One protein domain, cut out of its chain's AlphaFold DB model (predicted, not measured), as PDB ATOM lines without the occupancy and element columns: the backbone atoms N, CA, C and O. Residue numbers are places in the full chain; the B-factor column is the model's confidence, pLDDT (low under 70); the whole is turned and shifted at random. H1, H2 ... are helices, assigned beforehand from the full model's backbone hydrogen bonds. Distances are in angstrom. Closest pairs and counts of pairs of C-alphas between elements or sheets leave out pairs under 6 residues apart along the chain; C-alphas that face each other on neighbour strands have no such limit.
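This is residues 233 to 380 of the 646 residues of an uncharacterized protein of Actinomadura rubteroloni (UniProt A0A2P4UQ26). An elongated body of helices is built on a core of two crossed helices, the long, kinked H3 and the shorter H5. At one end H1 packs on H5 and H2 on H3; further along H4 and H6 pack on H5, and H7 and H8 make the other end. The printed part has 148 residues, eight named helices, H1 to H8 in order, and no named strand: all helix. It is compact, radius of gyration of the C-alphas 15.0 A, spanning 47 by 29 by 24 A.

H1, residues 233 to 241, touches H5, residues 312 to 321; the closest C-alphas, Val 234 and Val 314, are 5.5 A apart. H2, residues 251 to 256, forms a hairpin with H3, residues 265 to 284, touching its residues 269 to 276 alone (closest C-alphas Ala 251 and Leu 273, 6.0 A). H3 touches H5 at a steep tilt of 49 degrees, opposite ways, closest C-alphas Ala 271 and Ala 320, 5.0 A. H4, residues 292 to 303, touches H6, residues 330 to 342, closest C-alphas Val 303 and Gly 331, 4.9 A. H7, residues 350 to 358, touches residues 278 to 284 of H3 alone, closest C-alphas Pro 281 and Ile 352, 4.7 A. H8, residues 363 to 379, touches H6, closest C-alphas Ala 341 and Ala 374, 5.6 A, and H7 only at the corner. Every O i to N i+4 pair is within hydrogen-bond range in H4 to H8, against 3 of 5 in H1, 1 of 2 in H2 and 14 of 16 in H3.

H1 begins at C-alpha 233 (156.532, 178.047, 150.472); H8, 24.2 A long, ends at C-alpha 379 (162.023, 147.987, 165.116). H3 measures 29.6 A, with a kink of 38 degrees near residue 278.

The C-alphas farthest apart, Val 244 and Asp 379, are 47.7 A apart. The printed part has no cut and no long link; no printed residue is under 70 in pLDDT.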
ATOM      1  N   SER A 233     155.572 178.182 149.372       94.12
ATOM      2  CA  SER A 233     156.532 178.047 150.472       94.12
ATOM      3  C   SER A 233     157.976 178.131 149.979       94.12
ATOM      4  O   SER A 233     158.789 178.810 150.607       94.12
ATOM      5  N   VAL A 234     158.280 177.558 148.810       95.12
ATOM      6  CA  VAL A 234     159.612 177.669 148.194       95.12
ATOM      7  C   VAL A 234     159.895 179.109 147.796       95.12
ATOM      8  O   VAL A 234     160.988 179.605 148.051       95.12
ATOM      9  N   ALA A 235     158.903 179.813 147.248       92.06
ATOM     10  CA  ALA A 235     159.057 181.220 146.910       92.06
ATOM     11  C   ALA A 235     159.393 182.069 148.145       92.06
ATOM     12  O   ALA A 235     160.319 182.876 148.105       92.06
ATOM     13  N   ASN A 236     158.707 181.838 149.264       92.12
ATOM     14  CA  ASN A 236     158.948 182.571 150.508       92.12
ATOM     15  C   ASN A 236     160.362 182.339 151.064       92.12
ATOM     16  O   ASN A 236     160.970 183.268 151.594       92.12
ATOM     17  N   VAL A 237     160.889 181.120 150.927       92.31
ATOM     18  CA  VAL A 237     162.218 180.761 151.438       92.31
ATOM     19  C   VAL A 237     163.320 181.201 150.480       92.31
ATOM     20  O   VAL A 237     164.303 181.781 150.921       92.31
ATOM     21  N   TYR A 238     163.175 180.990 149.172       92.06
ATOM     22  CA  TYR A 238     164.286 181.123 148.224       92.06
ATOM     23  C   TYR A 238     164.259 182.400 147.374       92.06
ATOM     24  O   TYR A 238     165.265 182.687 146.729       92.06
ATOM     25  N   ALA A 239     163.192 183.213 147.382       89.56
ATOM     26  CA  ALA A 239     163.115 184.428 146.549       89.56
ATOM     27  C   ALA A 239     164.302 185.386 146.754       89.56
ATOM     28  O   ALA A 239     164.796 185.971 145.793       89.56
ATOM     29  N   HIS A 240     164.805 185.503 147.986       87.12
ATOM     30  CA  HIS A 240     165.935 186.376 148.319       87.12
ATOM     31  C   HIS A 240     167.280 185.918 147.716       87.12
ATOM     32  O   HIS A 240     168.229 186.698 147.685       87.12
ATOM     33  N   ARG A 241     167.371 184.668 147.238       86.06
ATOM     34  CA  ARG A 241     168.548 184.113 146.543       86.06
ATOM     35  C   ARG A 241     168.589 184.497 145.062       86.06
ATOM     36  O   ARG A 241     169.615 184.325 144.406       86.06
ATOM     37  N   LEU A 242     167.485 185.022 144.534       81.62
ATOM     38  CA  LEU A 242     167.363 185.483 143.158       81.62
ATOM     39  C   LEU A 242     167.518 187.004 143.088       81.62
ATOM     40  O   LEU A 242     167.214 187.739 144.032       81.62
ATOM     41  N   VAL A 243     167.994 187.495 141.948       74.19
ATOM     42  CA  VAL A 243     167.981 188.932 141.644       74.19
ATOM     43  C   VAL A 243     166.531 189.401 141.510       74.19
ATOM     44  O   VAL A 243     166.146 190.399 142.115       74.19
ATOM     45  N   VAL A 244     165.721 188.625 140.779       70.69
ATOM     46  CA  VAL A 244     164.274 188.814 140.622       70.69
ATOM     47  C   VAL A 244     163.583 187.457 140.718       70.69
ATOM     48  O   VAL A 244     163.906 186.543 139.952       70.69
ATOM     49  N   ALA A 245     162.613 187.328 141.623       78.12
ATOM     50  CA  ALA A 245     161.831 186.105 141.762       78.12
ATOM     51  C   ALA A 245     161.045 185.801 140.467       78.12
ATOM     52  O   ALA A 245     160.532 186.720 139.821       78.12
ATOM     53  N   PRO A 246     160.963 184.536 140.029       80.38
ATOM     54  CA  PRO A 246     160.107 184.174 138.911       80.38
ATOM     55  C   PRO A 246     158.631 184.243 139.321       80.38
ATOM     56  O   PRO A 246     158.284 183.964 140.467       80.38
ATOM     57  N   GLU A 247     157.762 184.573 138.365       77.69
ATOM     58  CA  GLU A 247     156.307 184.573 138.572       77.69
ATOM     59  C   GLU A 247     155.785 183.159 138.851       77.69
ATOM     60  O   GLU A 247     154.923 182.957 139.700       77.69
ATOM     61  N   ARG A 248     156.364 182.169 138.163       86.56
ATOM     62  CA  ARG A 248     156.056 180.749 138.323       86.56
ATOM     63  C   ARG A 248     157.310 179.983 138.704       86.56
ATOM     64  O   ARG A 248     158.329 180.068 138.019       86.56
ATOM     65  N   TRP A 249     157.238 179.195 139.771       91.75
ATOM     66  CA  TRP A 249     158.382 178.454 140.313       91.75
ATOM     67  C   TRP A 249     158.501 177.070 139.667       91.75
ATOM     68  O   TRP A 249     158.378 176.032 140.319       91.75
ATOM     69  N   ASN A 250     158.703 177.068 138.347       91.62
ATOM     70  CA  ASN A 250     158.820 175.874 137.510       91.62
ATOM     71  C   ASN A 250     160.197 175.787 136.823       91.62
ATOM     72  O   ASN A 250     160.979 176.740 136.825       91.62
ATOM     73  N   ALA A 251     160.495 174.640 136.206       90.00
ATOM     74  CA  ALA A 251     161.820 174.373 135.642       90.00
ATOM     75  C   ALA A 251     162.207 175.354 134.521       90.00
ATOM     76  O   ALA A 251     163.374 175.721 134.400       90.00
ATOM     77  N   TRP A 252     161.238 175.787 133.709       85.06
ATOM     78  CA  TRP A 252     161.479 176.724 132.610       85.06
ATOM     79  C   TRP A 252     161.898 178.105 133.129       85.06
ATOM     80  O   TRP A 252     162.902 178.650 132.672       85.06
ATOM     81  N   ASN A 253     161.190 178.637 134.130       84.19
ATOM     82  CA  ASN A 253     161.514 179.931 134.731       84.19
ATOM     83  C   ASN A 253     162.813 179.875 135.542       84.19
ATOM     84  O   ASN A 253     163.629 180.787 135.457       84.19
ATOM     85  N   LEU A 254     163.042 178.799 136.299       87.94
ATOM     86  CA  LEU A 254     164.234 178.666 137.145       87.94
ATOM     87  C   LEU A 254     165.533 178.540 136.341       87.94
ATOM     88  O   LEU A 254     166.541 179.127 136.726       87.94
ATOM     89  N   LYS A 255     165.519 177.849 135.190       84.44
ATOM     90  CA  LYS A 255     166.685 177.778 134.283       84.44
ATOM     91  C   LYS A 255     167.124 179.148 133.762       84.44
ATOM     92  O   LYS A 255     168.283 179.324 133.406       84.44
ATOM     93  N   ARG A 256     166.196 180.099 133.707       75.75
ATOM     94  CA  ARG A 256     166.386 181.433 133.128       75.75
ATOM     95  C   ARG A 256     166.464 182.533 134.184       75.75
ATOM     96  O   ARG A 256     166.679 183.695 133.843       75.75
ATOM     97  N   ALA A 257     166.277 182.182 135.453       79.88
ATOM     98  CA  ALA A 257     166.312 183.137 136.538       79.88
ATOM     99  C   ALA A 257     167.751 183.584 136.825       79.88
ATOM    100  O   ALA A 257     168.684 182.776 136.848       79.88
ATOM    101  N   LEU A 258     167.912 184.884 137.069       74.25
ATOM    102  CA  LEU A 258     169.173 185.466 137.510       74.25
ATOM    103  C   LEU A 258     169.368 185.207 139.005       74.25
ATOM    104  O   LEU A 258     168.570 185.655 139.835       74.25
ATOM    105  N   MET A 259     170.441 184.496 139.340       79.19
ATOM    106  CA  MET A 259     170.786 184.135 140.712       79.19
ATOM    107  C   MET A 259     171.803 185.119 141.294       79.19
ATOM    108  O   MET A 259     172.676 185.599 140.575       79.19
ATOM    109  N   ARG A 260     171.721 185.396 142.599       75.75
ATOM    110  CA  ARG A 260     172.720 186.209 143.308       75.75
ATOM    111  C   ARG A 260     173.966 185.363 143.621       75.75
ATOM    112  O   ARG A 260     173.827 184.378 144.357       75.75
ATOM    113  N   PRO A 261     175.166 185.691 143.106       76.12
ATOM    114  CA  PRO A 261     176.382 184.910 143.351       76.12
ATOM    115  C   PRO A 261     176.714 184.768 144.841       76.12
ATOM    116  O   PRO A 261     176.984 183.663 145.312       76.12
ATOM    117  N   GLU A 262     176.602 185.857 145.605       76.50
ATOM    118  CA  GLU A 262     176.864 185.926 147.050       76.50
ATOM    119  C   GLU A 262     175.949 185.025 147.886       76.50
ATOM    120  O   GLU A 262     176.239 184.726 149.043       76.50
ATOM    121  N   ALA A 263     174.849 184.568 147.294       70.19
ATOM    122  CA  ALA A 263     173.862 183.728 147.940       70.19
ATOM    123  C   ALA A 263     173.975 182.249 147.525       70.19
ATOM    124  O   ALA A 263     173.039 181.486 147.767       70.19
ATOM    125  N   GLY A 264     175.088 181.832 146.907       74.25
ATOM    126  CA  GLY A 264     175.265 180.461 146.412       74.25
ATOM    127  C   GLY A 264     174.373 180.168 145.205       74.25
ATOM    128  O   GLY A 264     173.786 179.090 145.104       74.25
ATOM    129  N   GLY A 265     174.215 181.166 144.330       78.69
ATOM    130  CA  GLY A 265     173.187 181.201 143.298       78.69
ATOM    131  C   GLY A 265     173.125 179.966 142.396       78.69
ATOM    132  O   GLY A 265     172.046 179.410 142.209       78.69
ATOM    133  N   GLU A 266     174.267 179.503 141.881       83.38
ATOM    134  CA  GLU A 266     174.292 178.368 140.949       83.38
ATOM    135  C   GLU A 266     173.884 177.051 141.614       83.38
ATOM    136  O   GLU A 266     172.959 176.389 141.150       83.38
ATOM    137  N   ALA A 267     174.493 176.735 142.760       87.88
ATOM    138  CA  ALA A 267     174.157 175.548 143.543       87.88
ATOM    139  C   ALA A 267     172.684 175.562 143.993       87.88
ATOM    140  O   ALA A 267     172.006 174.540 143.975       87.88
ATOM    141  N   THR A 268     172.151 176.741 144.338       90.62
ATOM    142  CA  THR A 268     170.730 176.901 144.688       90.62
ATOM    143  C   THR A 268     169.826 176.614 143.490       90.62
ATOM    144  O   THR A 268     168.804 175.944 143.633       90.62
ATOM    145  N   ARG A 269     170.184 177.106 142.298       90.94
ATOM    146  CA  ARG A 269     169.428 176.845 141.066       90.94
ATOM    147  C   ARG A 269     169.433 175.359 140.727       90.94
ATOM    148  O   ARG A 269     168.378 174.812 140.416       90.94
ATOM    149  N   GLU A 270     170.586 174.710 140.823       91.50
ATOM    150  CA  GLU A 270     170.720 173.272 140.604       91.50
ATOM    151  C   GLU A 270     169.882 172.463 141.605       91.50
ATOM    152  O   GLU A 270     169.115 171.588 141.195       91.50
ATOM    153  N   ALA A 271     169.923 172.814 142.892       94.25
ATOM    154  CA  ALA A 271     169.104 172.177 143.921       94.25
ATOM    155  C   ALA A 271     167.596 172.353 143.663       94.25
ATOM    156  O   ALA A 271     166.841 171.386 143.752       94.25
ATOM    157  N   LEU A 272     167.149 173.556 143.276       95.00
ATOM    158  CA  LEU A 272     165.748 173.828 142.928       95.00
ATOM    159  C   LEU A 272     165.286 173.003 141.716       95.00
ATOM    160  O   LEU A 272     164.192 172.439 141.728       95.00
ATOM    161  N   LEU A 273     166.109 172.907 140.669       93.69
ATOM    162  CA  LEU A 273     165.787 172.117 139.479       93.69
ATOM    163  C   LEU A 273     165.757 170.613 139.782       93.69
ATOM    164  O   LEU A 273     164.851 169.914 139.327       93.69
ATOM    165  N   THR A 274     166.701 170.135 140.591       94.12
ATOM    166  CA  THR A 274     166.787 168.733 141.021       94.12
ATOM    167  C   THR A 274     165.595 168.349 141.903       94.12
ATOM    168  O   THR A 274     164.983 167.297 141.715       94.12
ATOM    169  N   ALA A 275     165.183 169.237 142.811       96.44
ATOM    170  CA  ALA A 275     163.987 169.065 143.631       96.44
ATOM    171  C   ALA A 275     162.685 169.058 142.804       96.44
ATOM    172  O   ALA A 275     161.781 168.277 143.105       96.44
ATOM    173  N   LEU A 276     162.583 169.862 141.734       95.44
ATOM    174  CA  LEU A 276     161.423 169.817 140.829       95.44
ATOM    175  C   LEU A 276     161.264 168.458 140.144       95.44
ATOM    176  O   LEU A 276     160.138 167.961 140.056       95.44
ATOM    177  N   ASP A 277     162.361 167.848 139.685       94.31
ATOM    178  CA  ASP A 277     162.325 166.512 139.065       94.31
ATOM    179  C   ASP A 277     161.872 165.431 140.067       94.31
ATOM    180  O   ASP A 277     161.194 164.470 139.697       94.31
ATOM    181  N   ALA A 278     162.141 165.633 141.362       96.38
ATOM    182  CA  ALA A 278     161.731 164.733 142.437       96.38
ATOM    183  C   ALA A 278     160.267 164.890 142.898       96.38
ATOM    184  O   ALA A 278     159.775 164.043 143.648       96.38
ATOM    185  N   LYS A 279     159.514 165.903 142.434       96.00
ATOM    186  CA  LYS A 279     158.115 166.109 142.872       96.00
ATOM    187  C   LYS A 279     157.183 164.954 142.509       96.00
ATOM    188  O   LYS A 279     156.344 164.559 143.319       96.00
ATOM    189  N   ALA A 280     157.290 164.424 141.289       95.19
ATOM    190  CA  ALA A 280     156.458 163.299 140.859       95.19
ATOM    191  C   ALA A 280     156.794 161.999 141.629       95.19
ATOM    192  O   ALA A 280     155.860 161.389 142.153       95.19
ATOM    193  N   PRO A 281     158.078 161.619 141.793       97.19
ATOM    194  CA  PRO A 281     158.495 160.539 142.690       97.19
ATOM    195  C   PRO A 281     158.022 160.713 144.134       97.19
ATOM    196  O   PRO A 281     157.483 159.768 144.697       97.19
ATOM    197  N   LEU A 282     158.139 161.910 144.725       97.19
ATOM    198  CA  LEU A 282     157.660 162.160 146.089       97.19
ATOM    199  C   LEU A 282     156.142 161.961 146.201       97.19
ATOM    200  O   LEU A 282     155.653 161.385 147.172       97.19
ATOM    201  N   ARG A 283     155.376 162.412 145.201       96.12
ATOM    202  CA  ARG A 283     153.927 162.179 145.164       96.12
ATOM    203  C   ARG A 283     153.604 160.687 145.071       96.12
ATOM    204  O   ARG A 283     152.723 160.232 145.794       96.12
ATOM    205  N   ALA A 284     154.312 159.945 144.218       96.12
ATOM    206  CA  ALA A 284     154.153 158.497 144.078       96.12
ATOM    207  C   ALA A 284     154.538 157.742 145.362       96.12
ATOM    208  O   ALA A 284     153.853 156.806 145.758       96.12
ATOM    209  N   ALA A 285     155.559 158.226 146.073       96.06
ATOM    210  CA  ALA A 285     155.973 157.738 147.386       96.06
ATOM    211  C   ALA A 285     154.949 158.019 148.503       96.06
ATOM    212  O   ALA A 285     155.143 157.578 149.632       96.06
ATOM    213  N   GLY A 286     153.874 158.766 148.223       94.94
ATOM    214  CA  GLY A 286     152.867 159.128 149.216       94.94
ATOM    215  C   GLY A 286     153.244 160.343 150.065       94.94
ATOM    216  O   GLY A 286     152.746 160.483 151.175       94.94
ATOM    217  N   GLY A 287     154.076 161.263 149.566       92.31
ATOM    218  CA  GLY A 287     154.469 162.467 150.312       92.31
ATOM    219  C   GLY A 287     153.304 163.368 150.743       92.31
ATOM    220  O   GLY A 287     153.435 164.098 151.714       92.31
ATOM    221  N   GLY A 288     152.147 163.285 150.073       90.31
ATOM    222  CA  GLY A 288     150.915 163.972 150.490       90.31
ATOM    223  C   GLY A 288     150.075 163.225 151.538       90.31
ATOM    224  O   GLY A 288     149.068 163.764 151.986       90.31
ATOM    225  N   LEU A 289     150.446 161.990 151.893       87.19
ATOM    226  CA  LEU A 289     149.794 161.188 152.938       87.19
ATOM    227  C   LEU A 289     150.414 161.427 154.320       87.19
ATOM    228  O   LEU A 289     149.796 161.097 155.330       87.19
ATOM    229  N   LEU A 290     151.626 161.985 154.360       84.44
ATOM    230  CA  LEU A 290     152.344 162.312 155.585       84.44
ATOM    231  C   LEU A 290     152.086 163.773 155.968       84.44
ATOM    232  O   LEU A 290     152.079 164.657 155.111       84.44
ATOM    233  N   ASP A 291     151.897 164.036 157.260       83.25
ATOM    234  CA  ASP A 291     151.871 165.405 157.769       83.25
ATOM    235  C   ASP A 291     153.284 166.028 157.798       83.25
ATOM    236  O   ASP A 291     154.304 165.363 157.590       83.25
ATOM    237  N   ALA A 292     153.347 167.339 158.041       82.06
ATOM    238  CA  ALA A 292     154.592 168.106 158.014       82.06
ATOM    239  C   ALA A 292     155.627 167.631 159.056       82.06
ATOM    240  O   ALA A 292     156.834 167.678 158.811       82.06
ATOM    241  N   GLU A 293     155.173 167.150 160.214       76.00
ATOM    242  CA  GLU A 293     156.043 166.645 161.280       76.00
ATOM    243  C   GLU A 293     156.636 165.283 160.915       76.00
ATOM    244  O   GLU A 293     157.830 165.031 161.121       76.00
ATOM    245  N   ARG A 294     155.828 164.416 160.300       79.69
ATOM    246  CA  ARG A 294     156.285 163.120 159.817       79.69
ATOM    247  C   ARG A 294     157.274 163.280 158.670       79.69
ATOM    248  O   ARG A 294     158.323 162.644 158.706       79.69
ATOM    249  N   LEU A 295     157.014 164.184 157.722       88.62
ATOM    250  CA  LEU A 295     157.969 164.525 156.660       88.62
ATOM    251  C   LEU A 295     159.300 165.037 157.228       88.62
ATOM    252  O   LEU A 295     160.359 164.565 156.814       88.62
ATOM    253  N   ARG A 296     159.259 165.931 158.223       85.06
ATOM    254  CA  ARG A 296     160.457 166.406 158.933       85.06
ATOM    255  C   ARG A 296     161.217 165.266 159.616       85.06
ATOM    256  O   ARG A 296     162.443 165.230 159.555       85.06
ATOM    257  N   THR A 297     160.511 164.326 160.242       80.44
ATOM    258  CA  THR A 297     161.128 163.160 160.895       80.44
ATOM    259  C   THR A 297     161.843 162.270 159.885       80.44
ATOM    260  O   THR A 297     162.979 161.858 160.128       80.44
ATOM    261  N   VAL A 298     161.197 161.985 158.748       88.69
ATOM    262  CA  VAL A 298     161.813 161.215 157.661       88.69
ATOM    263  C   VAL A 298     163.062 161.937 157.175       88.69
ATOM    264  O   VAL A 298     164.132 161.339 157.189       88.69
ATOM    265  N   TYR A 299     162.955 163.231 156.865       91.94
ATOM    266  CA  TYR A 299     164.083 164.057 156.437       91.94
ATOM    267  C   TYR A 299     165.256 164.006 157.422       91.94
ATOM    268  O   TYR A 299     166.382 163.723 157.020       91.94
ATOM    269  N   LEU A 300     165.014 164.215 158.720       85.31
ATOM    270  CA  LEU A 300     166.072 164.191 159.731       85.31
ATOM    271  C   LEU A 300     166.773 162.829 159.786       85.31
ATOM    272  O   LEU A 300     167.995 162.774 159.891       85.31
ATOM    273  N   ARG A 301     166.016 161.730 159.688       84.94
ATOM    274  CA  ARG A 301     166.572 160.369 159.705       84.94
ATOM    275  C   ARG A 301     167.377 160.053 158.448       84.94
ATOM    276  O   ARG A 301     168.428 159.433 158.550       84.94
ATOM    277  N   THR A 302     166.891 160.458 157.277       91.00
ATOM    278  CA  THR A 302     167.493 160.077 155.993       91.00
ATOM    279  C   THR A 302     168.607 161.023 155.552       91.00
ATOM    280  O   THR A 302     169.605 160.575 155.001       91.00
ATOM    281  N   VAL A 303     168.452 162.327 155.790       92.38
ATOM    282  CA  VAL A 303     169.404 163.376 155.383       92.38
ATOM    283  C   VAL A 303     170.378 163.724 156.515       92.38
ATOM    284  O   VAL A 303     171.495 164.171 156.259       92.38
ATOM    285  N   GLY A 304     169.990 163.506 157.777       83.69
ATOM    286  CA  GLY A 304     170.854 163.749 158.937       83.69
ATOM    287  C   GLY A 304     171.023 165.227 159.303       83.69
ATOM    288  O   GLY A 304     171.992 165.578 159.977       83.69
ATOM    289  N   ARG A 305     170.118 166.105 158.849       84.94
ATOM    290  CA  ARG A 305     170.125 167.547 159.144       84.94
ATOM    291  C   ARG A 305     168.782 167.978 159.727       84.94
ATOM    292  O   ARG A 305     167.748 167.429 159.359       84.94
ATOM    293  N   HIS A 306     168.798 168.960 160.626       80.38
ATOM    294  CA  HIS A 306     167.567 169.598 161.085       80.38
ATOM    295  C   HIS A 306     167.074 170.551 159.997       80.38
ATOM    296  O   HIS A 306     167.838 171.444 159.625       80.38
ATOM    297  N   PRO A 307     165.852 170.363 159.475       82.56
ATOM    298  CA  PRO A 307     165.331 171.273 158.477       82.56
ATOM    299  C   PRO A 307     164.884 172.575 159.134       82.56
ATOM    300  O   PRO A 307     164.361 172.569 160.254       82.56
ATOM    301  N   GLU A 308     165.077 173.689 158.437       76.69
ATOM    302  CA  GLU A 308     164.623 175.001 158.915       76.69
ATOM    303  C   GLU A 308     163.114 175.174 158.696       76.69
ATOM    304  O   GLU A 308     162.436 175.878 159.449       76.69
ATOM    305  N   TYR A 309     162.573 174.486 157.688       80.62
ATOM    306  CA  TYR A 309     161.182 174.592 157.258       80.62
ATOM    307  C   TYR A 309     160.535 173.210 157.101       80.62
ATOM    308  O   TYR A 309     161.195 172.177 157.105       80.62
ATOM    309  N   THR A 310     159.206 173.172 156.994       81.62
ATOM    310  CA  THR A 310     158.435 171.921 157.135       81.62
ATOM    311  C   THR A 310     157.524 171.590 155.955       81.62
ATOM    312  O   THR A 310     156.818 170.583 155.997       81.62
ATOM    313  N   SER A 311     157.514 172.394 154.886       93.31
ATOM    314  CA  SER A 311     156.743 172.047 153.688       93.31
ATOM    315  C   SER A 311     157.456 170.971 152.869       93.31
ATOM    316  O   SER A 311     158.683 170.940 152.788       93.31
ATOM    317  N   ALA A 312     156.679 170.100 152.222       94.44
ATOM    318  CA  ALA A 312     157.216 169.024 151.388       94.44
ATOM    319  C   ALA A 312     158.141 169.554 150.280       94.44
ATOM    320  O   ALA A 312     159.213 168.998 150.049       94.44
ATOM    321  N   ASP A 313     157.747 170.651 149.631       96.31
ATOM    322  CA  ASP A 313     158.531 171.263 148.563       96.31
ATOM    323  C   ASP A 313     159.843 171.872 149.081       96.31
ATOM    324  O   ASP A 313     160.876 171.689 148.442       96.31
ATOM    325  N   VAL A 314     159.848 172.535 150.245       96.12
ATOM    326  CA  VAL A 314     161.095 173.077 150.815       96.12
ATOM    327  C   VAL A 314     162.017 171.949 151.276       96.12
ATOM    328  O   VAL A 314     163.208 172.001 150.988       96.12
ATOM    329  N   LEU A 315     161.479 170.886 151.885       96.75
ATOM    330  CA  LEU A 315     162.269 169.711 152.271       96.75
ATOM    331  C   LEU A 315     162.926 169.022 151.065       96.75
ATOM    332  O   LEU A 315     164.053 168.548 151.188       96.75
ATOM    333  N   LEU A 316     162.281 169.000 149.889       97.25
ATOM    334  CA  LEU A 316     162.924 168.522 148.656       97.25
ATOM    335  C   LEU A 316     164.126 169.392 148.274       97.25
ATOM    336  O   LEU A 316     165.180 168.857 147.932       97.25
ATOM    337  N   VAL A 317     163.984 170.720 148.333       96.44
ATOM    338  CA  VAL A 317     165.076 171.644 147.993       96.44
ATOM    339  C   VAL A 317     166.218 171.533 149.002       96.44
ATOM    340  O   VAL A 317     167.378 171.465 148.597       96.44
ATOM    341  N   GLU A 318     165.925 171.451 150.301       95.69
ATOM    342  CA  GLU A 318     166.954 171.243 151.321       95.69
ATOM    343  C   GLU A 318     167.663 169.887 151.159       95.69
ATOM    344  O   GLU A 318     168.892 169.826 151.241       95.69
ATOM    345  N   ALA A 319     166.926 168.814 150.846       96.19
ATOM    346  CA  ALA A 319     167.506 167.489 150.622       96.19
ATOM    347  C   ALA A 319     168.400 167.463 149.371       96.19
ATOM    348  O   ALA A 319     169.463 166.844 149.390       96.19
ATOM    349  N   ALA A 320     168.005 168.170 148.308       95.44
ATOM    350  CA  ALA A 320     168.837 168.374 147.123       95.44
ATOM    351  C   ALA A 320     170.093 169.202 147.448       95.44
ATOM    352  O   ALA A 320     171.192 168.867 147.015       95.44
ATOM    353  N   SER A 321     169.948 170.241 148.274       93.19
ATOM    354  CA  SER A 321     171.052 171.118 148.687       93.19
ATOM    355  C   SER A 321     172.062 170.414 149.601       93.19
ATOM    356  O   SER A 321     173.210 170.846 149.702       93.19
ATOM    357  N   ALA A 322     171.662 169.336 150.285       91.06
ATOM    358  CA  ALA A 322     172.525 168.624 151.221       91.06
ATOM    359  C   ALA A 322     173.762 167.998 150.553       91.06
ATOM    360  O   ALA A 322     174.807 167.896 151.202       91.06
ATOM    361  N   ASP A 323     173.641 167.642 149.271       87.25
ATOM    362  CA  ASP A 323     174.665 166.998 148.446       87.25
ATOM    363  C   ASP A 323     174.958 167.799 147.158       87.25
ATOM    364  O   ASP A 323     175.300 167.207 146.140       87.25
ATOM    365  N   ALA A 324     174.843 169.135 147.185       80.56
ATOM    366  CA  ALA A 324     175.002 169.982 145.991       80.56
ATOM    367  C   ALA A 324     176.348 169.802 145.252       80.56
ATOM    368  O   ALA A 324     176.415 169.998 144.047       80.56
ATOM    369  N   ASP A 325     177.409 169.378 145.947       80.75
ATOM    370  CA  ASP A 325     178.734 169.137 145.351       80.75
ATOM    371  C   ASP A 325     178.914 167.708 144.793       80.75
ATOM    372  O   ASP A 325     180.028 167.306 144.440       80.75
ATOM    373  N   ARG A 326     177.860 166.882 144.774       80.56
ATOM    374  CA  ARG A 326     177.926 165.477 144.344       80.56
ATOM    375  C   ARG A 326     177.146 165.245 143.063       80.56
ATOM    376  O   ARG A 326     176.038 165.727 142.897       80.56
ATOM    377  N   GLU A 327     177.683 164.361 142.226       83.88
ATOM    378  CA  GLU A 327     177.032 163.907 140.990       83.88
ATOM    379  C   GLU A 327     175.680 163.219 141.245       83.88
ATOM    380  O   GLU A 327     174.783 163.276 140.411       83.88
ATOM    381  N   VAL A 328     175.518 162.588 142.415       87.12
ATOM    382  CA  VAL A 328     174.275 161.922 142.814       87.12
ATOM    383  C   VAL A 328     173.735 162.562 144.097       87.12
ATOM    384  O   VAL A 328     174.419 162.491 145.128       87.12
ATOM    385  N   PRO A 329     172.505 163.116 144.089       90.25
ATOM    386  CA  PRO A 329     171.917 163.804 145.237       90.25
ATOM    387  C   PRO A 329     171.375 162.789 146.257       90.25
ATOM    388  O   PRO A 329     170.166 162.566 146.373       90.25
ATOM    389  N   ARG A 330     172.275 162.117 146.986       93.31
ATOM    390  CA  ARG A 330     171.937 160.997 147.883       93.31
ATOM    391  C   ARG A 330     170.896 161.373 148.936       93.31
ATOM    392  O   ARG A 330     169.970 160.599 149.136       93.31
ATOM    393  N   GLY A 331     171.001 162.548 149.549       94.94
ATOM    394  CA  GLY A 331     170.053 163.053 150.541       94.94
ATOM    395  C   GLY A 331     168.635 163.153 149.984       94.94
ATOM    396  O   GLY A 331     167.692 162.693 150.625       94.94
ATOM    397  N   LEU A 332     168.482 163.654 148.756       97.38
ATOM    398  CA  LEU A 332     167.192 163.708 148.067       97.38
ATOM    399  C   LEU A 332     166.642 162.311 147.761       97.38
ATOM    400  O   LEU A 332     165.469 162.041 148.020       97.38
ATOM    401  N   VAL A 333     167.485 161.413 147.242       97.12
ATOM    402  CA  VAL A 333     167.097 160.023 146.950       97.12
ATOM    403  C   VAL A 333     166.666 159.300 148.223       97.12
ATOM    404  O   VAL A 333     165.590 158.705 148.259       97.12
ATOM    405  N   HIS A 334     167.455 159.396 149.292       97.25
ATOM    406  CA  HIS A 334     167.157 158.792 150.589       97.25
ATOM    407  C   HIS A 334     165.894 159.370 151.219       97.25
ATOM    408  O   HIS A 334     165.101 158.606 151.755       97.25
ATOM    409  N   PHE A 335     165.657 160.679 151.103       97.62
ATOM    410  CA  PHE A 335     164.422 161.296 151.582       97.62
ATOM    411  C   PHE A 335     163.184 160.743 150.864       97.62
ATOM    412  O   PHE A 335     162.255 160.273 151.522       97.62
ATOM    413  N   VAL A 336     163.184 160.712 149.526       97.94
ATOM    414  CA  VAL A 336     162.059 160.166 148.743       97.94
ATOM    415  C   VAL A 336     161.846 158.677 149.040       97.94
ATOM    416  O   VAL A 336     160.706 158.248 149.221       97.94
ATOM    417  N   LEU A 337     162.920 157.886 149.143       97.62
ATOM    418  CA  LEU A 337     162.832 156.463 149.487       97.62
ATOM    419  C   LEU A 337     162.372 156.227 150.931       97.62
ATOM    420  O   LEU A 337     161.643 155.271 151.176       97.62
ATOM    421  N   GLY A 338     162.751 157.093 151.873       95.56
ATOM    422  CA  GLY A 338     162.266 157.050 153.252       95.56
ATOM    423  C   GLY A 338     160.761 157.299 153.322       95.56
ATOM    424  O   GLY A 338     160.040 156.528 153.948       95.56
ATOM    425  N   VAL A 339     160.265 158.307 152.593       96.12
ATOM    426  CA  VAL A 339     158.820 158.563 152.453       96.12
ATOM    427  C   VAL A 339     158.117 157.371 151.796       96.12
ATOM    428  O   VAL A 339     157.032 156.978 152.226       96.12
ATOM    429  N   ALA A 340     158.741 156.760 150.788       95.94
ATOM    430  CA  ALA A 340     158.186 155.588 150.123       95.94
ATOM    431  C   ALA A 340     158.056 154.401 151.090       95.94
ATOM    432  O   ALA A 340     156.995 153.773 151.147       95.94
ATOM    433  N   ALA A 341     159.100 154.133 151.877       92.56
ATOM    434  CA  ALA A 341     159.140 153.059 152.863       92.56
ATOM    435  C   ALA A 341     158.109 153.252 153.990       92.56
ATOM    436  O   ALA A 341     157.435 152.289 154.351       92.56
ATOM    437  N   GLU A 342     157.919 154.482 154.484       88.50
ATOM    438  CA  GLU A 342     156.853 154.831 155.446       88.50
ATOM    439  C   GLU A 342     155.456 154.457 154.932       88.50
ATOM    440  O   GLU A 342     154.615 153.973 155.686       88.50
ATOM    441  N   ASN A 343     155.219 154.628 153.630       90.44
ATOM    442  CA  ASN A 343     153.946 154.308 152.988       90.44
ATOM    443  C   ASN A 343     153.882 152.875 152.422       90.44
ATOM    444  O   ASN A 343     152.941 152.539 151.702       90.44
ATOM    445  N   GLY A 344     154.869 152.018 152.716       89.25
ATOM    446  CA  GLY A 344     154.914 150.636 152.222       89.25
ATOM    447  C   GLY A 344     155.105 150.515 150.703       89.25
ATOM    448  O   GLY A 344     154.727 149.507 150.106       89.25
ATOM    449  N   THR A 345     155.673 151.544 150.079       91.38
ATOM    450  CA  THR A 345     156.046 151.595 148.658       91.38
ATOM    451  C   THR A 345     157.573 151.524 148.504       91.38
ATOM    452  O   THR A 345     158.298 151.229 149.453       91.38
ATOM    453  N   GLY A 346     158.096 151.742 147.297       92.31
ATOM    454  CA  GLY A 346     159.536 151.735 147.039       92.31
ATOM    455  C   GLY A 346     159.840 151.828 145.549       92.31
ATOM    456  O   GLY A 346     158.971 152.175 144.755       92.31
ATOM    457  N   VAL A 347     161.047 151.440 145.138       94.94
ATOM    458  CA  VAL A 347     161.478 151.506 143.722       94.94
ATOM    459  C   VAL A 347     160.712 150.586 142.761       94.94
ATOM    460  O   VAL A 347     160.951 150.614 141.556       94.94
ATOM    461  N   GLN A 348     159.810 149.747 143.277       93.31
ATOM    462  CA  GLN A 348     158.870 148.984 142.453       93.31
ATOM    463  C   GLN A 348     157.779 149.883 141.855       93.31
ATOM    464  O   GLN A 348     157.185 149.520 140.841       93.31
ATOM    465  N   ASP A 349     157.537 151.058 142.446       95.81
ATOM    466  CA  ASP A 349     156.728 152.091 141.814       95.81
ATOM    467  C   ASP A 349     157.445 152.612 140.549       95.81
ATOM    468  O   ASP A 349     158.615 153.009 140.630       95.81
ATOM    469  N   PRO A 350     156.781 152.632 139.375       95.50
ATOM    470  CA  PRO A 350     157.416 153.035 138.123       95.50
ATOM    471  C   PRO A 350     157.975 154.461 138.131       95.50
ATOM    472  O   PRO A 350     159.005 154.702 137.502       95.50
ATOM    473  N   ALA A 351     157.329 155.405 138.823       94.94
ATOM    474  CA  ALA A 351     157.777 156.793 138.872       94.94
ATOM    475  C   ALA A 351     159.031 156.938 139.744       94.94
ATOM    476  O   ALA A 351     159.966 157.636 139.350       94.94
ATOM    477  N   ILE A 352     159.075 156.239 140.883       96.88
ATOM    478  CA  ILE A 352     160.242 156.223 141.776       96.88
ATOM    479  C   ILE A 352     161.412 155.499 141.103       96.88
ATOM    480  O   ILE A 352     162.506 156.052 141.031       96.88
ATOM    481  N   GLY A 353     161.186 154.297 140.564       95.19
ATOM    482  CA  GLY A 353     162.228 153.502 139.911       95.19
ATOM    483  C   GLY A 353     162.851 154.221 138.713       95.19
ATOM    484  O   GLY A 353     164.068 154.371 138.651       95.19
ATOM    485  N   ALA A 354     162.022 154.755 137.806       95.31
ATOM    486  CA  ALA A 354     162.519 155.491 136.643       95.31
ATOM    487  C   ALA A 354     163.258 156.783 137.023       95.31
ATOM    488  O   ALA A 354     164.106 157.246 136.264       95.31
ATOM    489  N   TRP A 355     162.920 157.405 138.154       95.94
ATOM    490  CA  TRP A 355     163.636 158.577 138.655       95.94
ATOM    491  C   TRP A 355     164.978 158.211 139.295       95.94
ATOM    492  O   TRP A 355     165.986 158.840 138.981       95.94
ATOM    493  N   VAL A 356     165.028 157.152 140.107       95.56
ATOM    494  CA  VAL A 356     166.283 156.612 140.660       95.56
ATOM    495  C   VAL A 356     167.269 156.280 139.535       95.56
ATOM    496  O   VAL A 356     168.412 156.726 139.581       95.56
ATOM    497  N   ASP A 357     166.803 155.626 138.467       93.12
ATOM    498  CA  ASP A 357     167.645 155.298 137.309       93.12
ATOM    499  C   ASP A 357     168.195 156.562 136.607       93.12
ATOM    500  O   ASP A 357     169.350 156.585 136.183       93.12
ATOM    501  N   ARG A 358     167.402 157.645 136.515       94.00
ATOM    502  CA  ARG A 358     167.837 158.924 135.914       94.00
ATOM    503  C   ARG A 358     168.821 159.711 136.777       94.00
ATOM    504  O   ARG A 358     169.638 160.436 136.222       94.00
ATOM    505  N   THR A 359     168.747 159.585 138.101       91.56
ATOM    506  CA  THR A 359     169.667 160.275 139.028       91.56
ATOM    507  C   THR A 359     171.035 159.595 139.130       91.56
ATOM    508  O   THR A 359     171.918 160.109 139.811       91.56
ATOM    509  N   GLY A 360     171.224 158.437 138.486       91.94
ATOM    510  CA  GLY A 360     172.467 157.663 138.558       91.94
ATOM    511  C   GLY A 360     172.652 156.905 139.877       91.94
ATOM    512  O   GLY A 360     173.713 156.324 140.107       91.94
ATOM    513  N   TYR A 361     171.636 156.877 140.747       93.12
ATOM    514  CA  TYR A 361     171.669 156.090 141.978       93.12
ATOM    515  C   TYR A 361     171.343 154.623 141.669       93.12
ATOM    516  O   TYR A 361     170.350 154.317 141.011       93.12
ATOM    517  N   LEU A 362     172.185 153.688 142.123       94.12
ATOM    518  CA  LEU A 362     172.024 152.274 141.783       94.12
ATOM    519  C   LEU A 362     170.728 151.715 142.377       94.12
ATOM    520  O   LEU A 362     170.496 151.780 143.584       94.12
ATOM    521  N   ARG A 363     169.906 151.077 141.537       93.19
ATOM    522  CA  ARG A 363     168.631 150.487 141.966       93.19
ATOM    523  C   ARG A 363     168.788 149.468 143.099       93.19
ATOM    524  O   ARG A 363     167.985 149.470 144.022       93.19
ATOM    525  N   ALA A 364     169.844 148.654 143.074       93.62
ATOM    526  CA  ALA A 364     170.140 147.695 144.144       93.62
ATOM    527  C   ALA A 364     170.444 148.378 145.493       93.62
ATOM    528  O   ALA A 364     170.039 147.881 146.548       93.62
ATOM    529  N   ASP A 365     171.106 149.538 145.460       94.94
ATOM    530  CA  ASP A 365     171.379 150.337 146.657       94.94
ATOM    531  C   ASP A 365     170.092 150.987 147.169       94.94
ATOM    532  O   ASP A 365     169.857 151.016 148.374       94.94
ATOM    533  N   ALA A 366     169.211 151.438 146.269       94.12
ATOM    534  CA  ALA A 366     167.901 151.977 146.633       94.12
ATOM    535  C   ALA A 366     166.990 150.921 147.274       94.12
ATOM    536  O   ALA A 366     166.327 151.205 148.271       94.12
ATOM    537  N   GLU A 367     166.977 149.695 146.742       94.12
ATOM    538  CA  GLU A 367     166.252 148.562 147.332       94.12
ATOM    539  C   GLU A 367     166.807 148.191 148.706       94.12
ATOM    540  O   GLU A 367     166.038 147.960 149.641       94.12
ATOM    541  N   THR A 368     168.136 148.164 148.839       95.31
ATOM    542  CA  THR A 368     168.812 147.898 150.113       95.31
ATOM    543  C   THR A 368     168.465 148.969 151.138       95.31
ATOM    544  O   THR A 368     167.985 148.631 152.214       95.31
ATOM    545  N   PHE A 369     168.597 150.249 150.780       94.75
ATOM    546  CA  PHE A 369     168.243 151.367 151.650       94.75
ATOM    547  C   PHE A 369     166.777 151.310 152.089       94.75
ATOM    548  O   PHE A 369     166.497 151.376 153.281       94.75
ATOM    549  N   ALA A 370     165.837 151.147 151.152       91.81
ATOM    550  CA  ALA A 370     164.412 151.114 151.474       91.81
ATOM    551  C   ALA A 370     164.062 149.941 152.406       91.81
ATOM    552  O   ALA A 370     163.270 150.105 153.332       91.81
ATOM    553  N   ARG A 371     164.675 148.769 152.193       91.31
ATOM    554  CA  ARG A 371     164.500 147.598 153.063       91.31
ATOM    555  C   ARG A 371     165.076 147.837 154.455       91.31
ATOM    556  O   ARG A 371     164.404 147.526 155.435       91.31
ATOM    557  N   ASP A 372     166.297 148.350 154.539       90.62
ATOM    558  CA  ASP A 372     166.989 148.553 155.810       90.62
ATOM    559  C   ASP A 372     166.282 149.650 156.628       90.62
ATOM    560  O   ASP A 372     166.029 149.464 157.817       90.62
ATOM    561  N   TYR A 373     165.832 150.725 155.971       89.44
ATOM    562  CA  TYR A 373     165.002 151.765 156.582       89.44
ATOM    563  C   TYR A 373     163.647 151.218 157.053       89.44
ATOM    564  O   TYR A 373     163.229 151.483 158.175       89.44
ATOM    565  N   ALA A 374     162.961 150.405 156.240       85.44
ATOM    566  CA  ALA A 374     161.706 149.770 156.649       85.44
ATOM    567  C   ALA A 374     161.891 148.802 157.833       85.44
ATOM    568  O   ALA A 374     161.014 148.715 158.694       85.44
ATOM    569  N   ALA A 375     163.021 148.090 157.905       85.12
ATOM    570  CA  ALA A 375     163.367 147.257 159.054       85.12
ATOM    571  C   ALA A 375     163.609 148.109 160.312       85.12
ATOM    572  O   ALA A 375     163.076 147.795 161.373       85.12
ATOM    573  N   GLU A 376     164.316 149.235 160.184       82.25
ATOM    574  CA  GLU A 376     164.503 150.192 161.279       82.25
ATOM    575  C   GLU A 376     163.169 150.796 161.751       82.25
ATOM    576  O   GLU A 376     162.930 150.922 162.954       82.25
ATOM    577  N   LEU A 377     162.252 151.124 160.832       76.56
ATOM    578  CA  LEU A 377     160.896 151.563 161.175       76.56
ATOM    579  C   LEU A 377     160.107 150.476 161.911       76.56
ATOM    580  O   LEU A 377     159.403 150.776 162.876       76.56
ATOM    581  N   ALA A 378     160.223 149.219 161.480       74.12
ATOM    582  CA  ALA A 378     159.578 148.088 162.140       74.12
ATOM    583  C   ALA A 378     160.081 147.907 163.583       74.12
ATOM    584  O   ALA A 378     159.269 147.673 164.483       74.12
ATOM    585  N   ASP A 379     161.384 148.095 163.803       75.38
ATOM    586  CA  ASP A 379     162.023 147.987 165.116       75.38
ATOM    587  C   ASP A 379     161.883 149.254 165.978       75.38
ATOM    588  O   ASP A 379     162.067 149.187 167.196       75.38
ATOM    589  N   THR A 380     161.517 150.399 165.387       74.69
ATOM    590  CA  THR A 380     161.296 151.651 166.121       74.69
ATOM    591  C   THR A 380     160.072 151.501 167.038       74.69
ATOM    592  O   THR A 380     158.941 151.364 166.554       74.69
TER     593      THR A 380